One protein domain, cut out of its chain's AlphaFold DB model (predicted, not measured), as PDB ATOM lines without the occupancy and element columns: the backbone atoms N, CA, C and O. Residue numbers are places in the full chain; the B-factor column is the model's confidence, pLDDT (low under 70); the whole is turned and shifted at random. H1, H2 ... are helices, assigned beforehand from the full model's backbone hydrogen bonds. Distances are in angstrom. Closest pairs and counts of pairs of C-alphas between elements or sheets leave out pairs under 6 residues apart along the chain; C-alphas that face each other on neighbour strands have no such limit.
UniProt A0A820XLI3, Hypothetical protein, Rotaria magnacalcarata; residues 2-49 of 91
ATOM      1  N   VAL A   2      70.325 -26.437  -0.009       33.81
ATOM      2  CA  VAL A   2      68.938 -26.540   0.473       33.81
ATOM      3  C   VAL A   2      68.203 -25.377  -0.174       33.81
ATOM      4  O   VAL A   2      68.259 -24.249   0.303       33.81
ATOM      5  N   LYS A   3      67.660 -25.618  -1.363       40.84
ATOM      6  CA  LYS A   3      66.869 -24.633  -2.101       40.84
ATOM      7  C   LYS A   3      65.705 -25.342  -2.778       40.84
ATOM      8  O   LYS A   3      65.603 -25.320  -3.985       40.84
ATOM      9  N   LEU A   4      64.891 -26.006  -1.970       36.62
ATOM     10  CA  LEU A   4      63.511 -26.438  -2.206       36.62
ATOM     11  C   LEU A   4      62.926 -26.537  -0.771       36.62
ATOM     12  O   LEU A   4      63.643 -27.039   0.085       36.62
ATOM     13  N   ASP A   5      61.740 -25.971  -0.492       43.72
ATOM     14  CA  ASP A   5      61.003 -25.912   0.815       43.72
ATOM     15  C   ASP A   5      60.830 -24.528   1.498       43.72
ATOM     16  O   ASP A   5      60.539 -24.457   2.695       43.72
ATOM     17  N   LEU A   6      60.971 -23.401   0.788       56.75
ATOM     18  CA  LEU A   6      60.716 -22.060   1.367       56.75
ATOM     19  C   LEU A   6      59.273 -21.545   1.189       56.75
ATOM     20  O   LEU A   6      58.840 -20.689   1.959       56.75
ATOM     21  N   VAL A   7      58.506 -22.070   0.226       63.31
ATOM     22  CA  VAL A   7      57.191 -21.500  -0.135       63.31
ATOM     23  C   VAL A   7      56.117 -21.834   0.900       63.31
ATOM     24  O   VAL A   7      55.521 -20.922   1.461       63.31
ATOM     25  N   CYS A   8      55.923 -23.114   1.238       75.88
ATOM     26  CA  CYS A   8      54.862 -23.514   2.172       75.88
ATOM     27  C   CYS A   8      55.076 -22.951   3.584       75.88
ATOM     28  O   CYS A   8      54.119 -22.565   4.242       75.88
ATOM     29  N   LYS A   9      56.334 -22.853   4.038       82.81
ATOM     30  CA  LYS A   9      56.660 -22.277   5.352       82.81
ATOM     31  C   LYS A   9      56.259 -20.810   5.425       82.81
ATOM     32  O   LYS A   9      55.618 -20.402   6.386       82.81
ATOM     33  N   THR A  10      56.616 -20.039   4.402       82.81
ATOM     34  CA  THR A  10      56.285 -18.614   4.350       82.81
ATOM     35  C   THR A  10      54.779 -18.417   4.196       82.81
ATOM     36  O   THR A  10      54.222 -17.572   4.883       82.81
ATOM     37  N   PHE A  11      54.115 -19.259   3.395       85.44
ATOM     38  CA  PHE A  11      52.663 -19.226   3.221       85.44
ATOM     39  C   PHE A  11      51.910 -19.497   4.530       85.44
ATOM     40  O   PHE A  11      51.047 -18.727   4.927       85.44
ATOM     41  N   THR A  12      52.260 -20.563   5.256       88.94
ATOM     42  CA  THR A  12      51.617 -20.863   6.544       88.94
ATOM     43  C   THR A  12      51.918 -19.795   7.598       88.94
ATOM     44  O   THR A  12      51.023 -19.390   8.333       88.94
ATOM     45  N   MET A  13      53.167 -19.325   7.698       90.00
ATOM     46  CA  MET A  13      53.543 -18.365   8.740       90.00
ATOM     47  C   MET A  13      52.997 -16.957   8.475       90.00
ATOM     48  O   MET A  13      52.448 -16.341   9.386       90.00
ATOM     49  N   GLY A  14      53.153 -16.463   7.246       84.62
ATOM     50  CA  GLY A  14      52.864 -15.083   6.861       84.62
ATOM     51  C   GLY A  14      51.608 -14.874   6.016       84.62
ATOM     52  O   GLY A  14      51.257 -13.724   5.812       84.62
ATOM     53  N   GLY A  15      50.936 -15.927   5.543       85.94
ATOM     54  CA  GLY A  15      49.804 -15.814   4.614       85.94
ATOM     55  C   GLY A  15      50.236 -15.789   3.144       85.94
ATOM     56  O   GLY A  15      51.375 -16.136   2.809       85.94
ATOM     57  N   ASP A  16      49.336 -15.384   2.243       84.38
ATOM     58  CA  ASP A  16      49.682 -15.233   0.825       84.38
ATOM     59  C   ASP A  16      50.490 -13.951   0.608       84.38
ATOM     60  O   ASP A  16      49.985 -12.889   0.254       84.38
ATOM     61  N   VAL A  17      51.797 -14.075   0.823       70.12
ATOM     62  CA  VAL A  17      52.783 -13.014   0.581       70.12
ATOM     63  C   VAL A  17      53.446 -13.131  -0.797       70.12
ATOM     64  O   VAL A  17      54.464 -12.492  -1.060       70.12
ATOM     65  N   SER A  18      52.927 -14.009  -1.665       63.84
ATOM     66  CA  SER A  18      53.566 -14.400  -2.927       63.84
ATOM     67  C   SER A  18      53.047 -13.648  -4.154       63.84
ATOM     68  O   SER A  18      53.691 -13.665  -5.205       63.84
ATOM     69  N   SER A  19      51.907 -12.969  -4.027       55.81
ATOM     70  CA  SER A  19      51.211 -12.308  -5.125       55.81
ATOM     71  C   SER A  19      51.091 -10.793  -4.893       55.81
ATOM     72  O   SER A  19      51.314 -10.286  -3.797       55.81
ATOM     73  N   ALA A  20      50.789 -10.034  -5.953       58.44
ATOM     74  CA  ALA A  20      50.706  -8.566  -5.929       58.44
ATOM     75  C   ALA A  20      49.649  -8.002  -4.951       58.44
ATOM     76  O   ALA A  20      49.636  -6.798  -4.704       58.44
ATOM     77  N   ASN A  21      48.796  -8.867  -4.397       59.56
ATOM     78  CA  ASN A  21      47.874  -8.574  -3.311       59.56
ATOM     79  C   ASN A  21      48.320  -9.385  -2.094       59.56
ATOM     80  O   ASN A  21      48.007 -10.567  -1.991       59.56
ATOM     81  N   LEU A  22      49.091  -8.749  -1.213       68.44
ATOM     82  CA  LEU A  22      49.527  -9.356   0.039       68.44
ATOM     83  C   LEU A  22      48.294  -9.594   0.917       68.44
ATOM     84  O   LEU A  22      47.644  -8.631   1.321       68.44
ATOM     85  N   ASP A  23      47.984 -10.856   1.196       75.50
ATOM     86  CA  ASP A  23      46.994 -11.231   2.202       75.50
ATOM     87  C   ASP A  23      47.703 -11.912   3.373       75.50
ATOM     88  O   ASP A  23      47.914 -13.129   3.405       75.50
ATOM     89  N   ASP A  24      48.111 -11.086   4.334       77.62
ATOM     90  CA  ASP A  24      48.762 -11.512   5.570       77.62
ATOM     91  C   ASP A  24      47.763 -11.906   6.670       77.62
ATOM     92  O   ASP A  24      48.153 -12.452   7.707       77.62
ATOM     93  N   SER A  25      46.463 -11.698   6.432       81.94
ATOM     94  CA  SER A  25      45.406 -11.885   7.430       81.94
ATOM     95  C   SER A  25      45.172 -13.353   7.803       81.94
ATOM     96  O   SER A  25      44.680 -13.652   8.893       81.94
ATOM     97  N   HIS A  26      45.580 -14.271   6.925       85.69
ATOM     98  CA  HIS A  26      45.451 -15.719   7.097       85.69
ATOM     99  C   HIS A  26      46.735 -16.409   7.588       85.69
ATOM    100  O   HIS A  26      46.780 -17.636   7.698       85.69
ATOM    101  N   GLY A  27      47.790 -15.645   7.883       89.00
ATOM    102  CA  GLY A  27      49.029 -16.180   8.440       89.00
ATOM    103  C   GLY A  27      48.933 -16.488   9.935       89.00
ATOM    104  O   GLY A  27      48.183 -15.857  10.685       89.00
ATOM    105  N   VAL A  28      49.771 -17.416  10.409       92.00
ATOM    106  CA  VAL A  28      49.934 -17.692  11.849       92.00
ATOM    107  C   VAL A  28      50.278 -16.418  12.630       92.00
ATOM    108  O   VAL A  28      49.793 -16.261  13.750       92.00
ATOM    109  N   TYR A  29      51.060 -15.490  12.063       91.62
ATOM    110  CA  TYR A  29      51.373 -14.215  12.722       91.62
ATOM    111  C   TYR A  29      50.116 -13.387  13.033       91.62
ATOM    112  O   TYR A  29      49.945 -12.962  14.178       91.62
ATOM    113  N   ALA A  30      49.219 -13.209  12.057       91.38
ATOM    114  CA  ALA A  30      47.991 -12.434  12.224       91.38
ATOM    115  C   ALA A  30      47.024 -13.097  13.217       91.38
ATOM    116  O   ALA A  30      46.526 -12.439  14.134       91.38
ATOM    117  N   HIS A  31      46.824 -14.413  13.100       93.75
ATOM    118  CA  HIS A  31      45.987 -15.167  14.035       93.75
ATOM    119  C   HIS A  31      46.521 -15.104  15.470       93.75
ATOM    120  O   HIS A  31      45.770 -14.801  16.395       93.75
ATOM    121  N   THR A  32      47.829 -15.300  15.658       93.12
ATOM    122  CA  THR A  32      48.453 -15.257  16.990       93.12
ATOM    123  C   THR A  32      48.341 -13.865  17.607       93.12
ATOM    124  O   THR A  32      48.020 -13.743  18.787       93.12
ATOM    125  N   ALA A  33      48.566 -12.807  16.822       92.00
ATOM    126  CA  ALA A  33      48.386 -11.438  17.289       92.00
ATOM    127  C   ALA A  33      46.935 -11.198  17.739       92.00
ATOM    128  O   ALA A  33      46.712 -10.747  18.863       92.00
ATOM    129  N   SER A  34      45.953 -11.573  16.910       92.88
ATOM    130  CA  SER A  34      44.526 -11.472  17.243       92.88
ATOM    131  C   SER A  34      44.190 -12.202  18.547       92.88
ATOM    132  O   SER A  34      43.538 -11.630  19.423       92.88
ATOM    133  N   ASP A  35      44.681 -13.428  18.720       93.50
ATOM    134  CA  ASP A  35      44.442 -14.228  19.922       93.50
ATOM    135  C   ASP A  35      45.078 -13.608  21.173       93.50
ATOM    136  O   ASP A  35      44.443 -13.574  22.231       93.50
ATOM    137  N   ILE A  36      46.296 -13.062  21.065       91.56
ATOM    138  CA  ILE A  36      46.974 -12.352  22.161       91.56
ATOM    139  C   ILE A  36      46.157 -11.129  22.587       91.56
ATOM    140  O   ILE A  36      45.831 -10.994  23.768       91.56
ATOM    141  N   PHE A  37      45.771 -10.260  21.649       90.31
ATOM    142  CA  PHE A  37      44.971  -9.072  21.966       90.31
ATOM    143  C   PHE A  37      43.589  -9.444  22.517       90.31
ATOM    144  O   PHE A  37      43.133  -8.855  23.501       90.31
ATOM    145  N   HIS A  38      42.941 -10.466  21.950       91.38
ATOM    146  CA  HIS A  38      41.675 -10.981  22.462       91.38
ATOM    147  C   HIS A  38      41.824 -11.485  23.904       91.38
ATOM    148  O   HIS A  38      41.009 -11.159  24.771       91.38
ATOM    149  N   HIS A  39      42.888 -12.232  24.202       89.12
ATOM    150  CA  HIS A  39      43.147 -12.752  25.540       89.12
ATOM    151  C   HIS A  39      43.437 -11.640  26.553       89.12
ATOM    152  O   HIS A  39      42.910 -11.673  27.667       89.12
ATOM    153  N   LEU A  40      44.223 -10.639  26.160       88.31
ATOM    154  CA  LEU A  40      44.591  -9.505  27.008       88.31
ATOM    155  C   LEU A  40      43.427  -8.536  27.245       88.31
ATOM    156  O   LEU A  40      43.426  -7.809  28.237       88.31
ATOM    157  N   SER A  41      42.381  -8.578  26.416       85.44
ATOM    158  CA  SER A  41      41.153  -7.800  26.639       85.44
ATOM    159  C   SER A  41      40.347  -8.250  27.873       85.44
ATOM    160  O   SER A  41      39.484  -7.509  28.361       85.44
ATOM    161  N   LYS A  42      40.628  -9.451  28.408       86.81
ATOM    162  CA  LYS A  42      39.984  -9.992  29.613       86.81
ATOM    163  C   LYS A  42      40.314  -9.141  30.842       86.81
ATOM    164  O   LYS A  42      41.446  -8.709  31.039       86.81
ATOM    165  N   LEU A  43      39.322  -8.967  31.722       74.38
ATOM    166  CA  LEU A  43      39.400  -8.125  32.930       74.38
ATOM    167  C   LEU A  43      40.631  -8.401  33.812       74.38
ATOM    168  O   LEU A  43      41.149  -7.476  34.425       74.38
ATOM    169  N   GLN A  44      41.118  -9.642  33.832       82.12
ATOM    170  CA  GLN A  44      42.276 -10.070  34.620       82.12
ATOM    171  C   GLN A  44      43.630  -9.495  34.155       82.12
ATOM    172  O   GLN A  44      44.588  -9.540  34.918       82.12
ATOM    173  N   TYR A  45      43.719  -8.951  32.936       78.75
ATOM    174  CA  TYR A  45      44.968  -8.443  32.345       78.75
ATOM    175  C   TYR A  45      44.929  -6.949  31.994       78.75
ATOM    176  O   TYR A  45      45.887  -6.417  31.437       78.75
ATOM    177  N   ARG A  46      43.834  -6.253  32.328       69.81
ATOM    178  CA  ARG A  46      43.558  -4.888  31.854       69.81
ATOM    179  C   ARG A  46      44.503  -3.796  32.358       69.81
ATOM    180  O   ARG A  46      44.462  -2.700  31.812       69.81
ATOM    181  N   SER A  47      45.301  -4.039  33.395       71.06
ATOM    182  CA  SER A  47      45.952  -2.956  34.145       71.06
ATOM    183  C   SER A  47      47.482  -2.995  34.204       71.06
ATOM    184  O   SER A  47      48.051  -2.152  34.893       71.06
ATOM    185  N   SER A  48      48.183  -3.897  33.503       75.62
ATOM    186  CA  SER A  48      49.654  -3.955  33.655       75.62
ATOM    187  C   SER A  48      50.481  -4.553  32.513       75.62
ATOM    188  O   SER A  48      51.690  -4.704  32.682       75.62
ATOM    189  N   ILE A  49      49.894  -4.897  31.362       84.44
ATOM    190  CA  ILE A  49      50.637  -5.574  30.286       84.44
ATOM    191  C   ILE A  49      50.852  -4.624  29.107       84.44
ATOM    192  O   ILE A  49      49.893  -4.164  28.491       84.44
TER     193      ILE A  49
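AT A GLANCE: This is residues 2 to 49 of the 91 residues of the protein "Hypothetical protein" of Rotaria magnacalcarata (UniProt A0A820XLI3). Two helices stand end to end, nearly in line, H1 short and H2 longer, and between them the backbone makes one long loop to the side and back. Residues 41 to 48 stick out beyond H2. The printed part has 48 residues with two named helices, H1 then H2, and no named strand; the class is all helix, with 21 residues in named elements, under half. It is extended, with a radius of gyration of the C-alphas of 15.2 A, and flat, spanning 46 by 26 by 12 A.

IN THESE COORDINATES: H1 is residues 7 to 14, from C-alpha 7 at (57.191, -21.500, -0.135). H2 is residues 28 to 40, 18.0 A long, ending with C-alpha 40 at (44.591, -9.505, 27.008).

HOW THE PARTS SIT: H1 and H2 touch, H2 with residues 28 to 30 alone; the closest C-alphas, of Met 13 and Val 28, are 4.8 A apart. They run the same way at a shallow tilt of 19 degrees. In H1 and H2 every O i to N i+4 pair is within hydrogen-bond range.

THE WHOLE: The C-alphas farthest apart, of Val 2 and Leu 43, are 47.6 A apart. The printed part has no cut. The link from H1 to H2 is long, with 13 residues. pLDDT is under 70 at residues 2 to 7, 18 to 22 and 46.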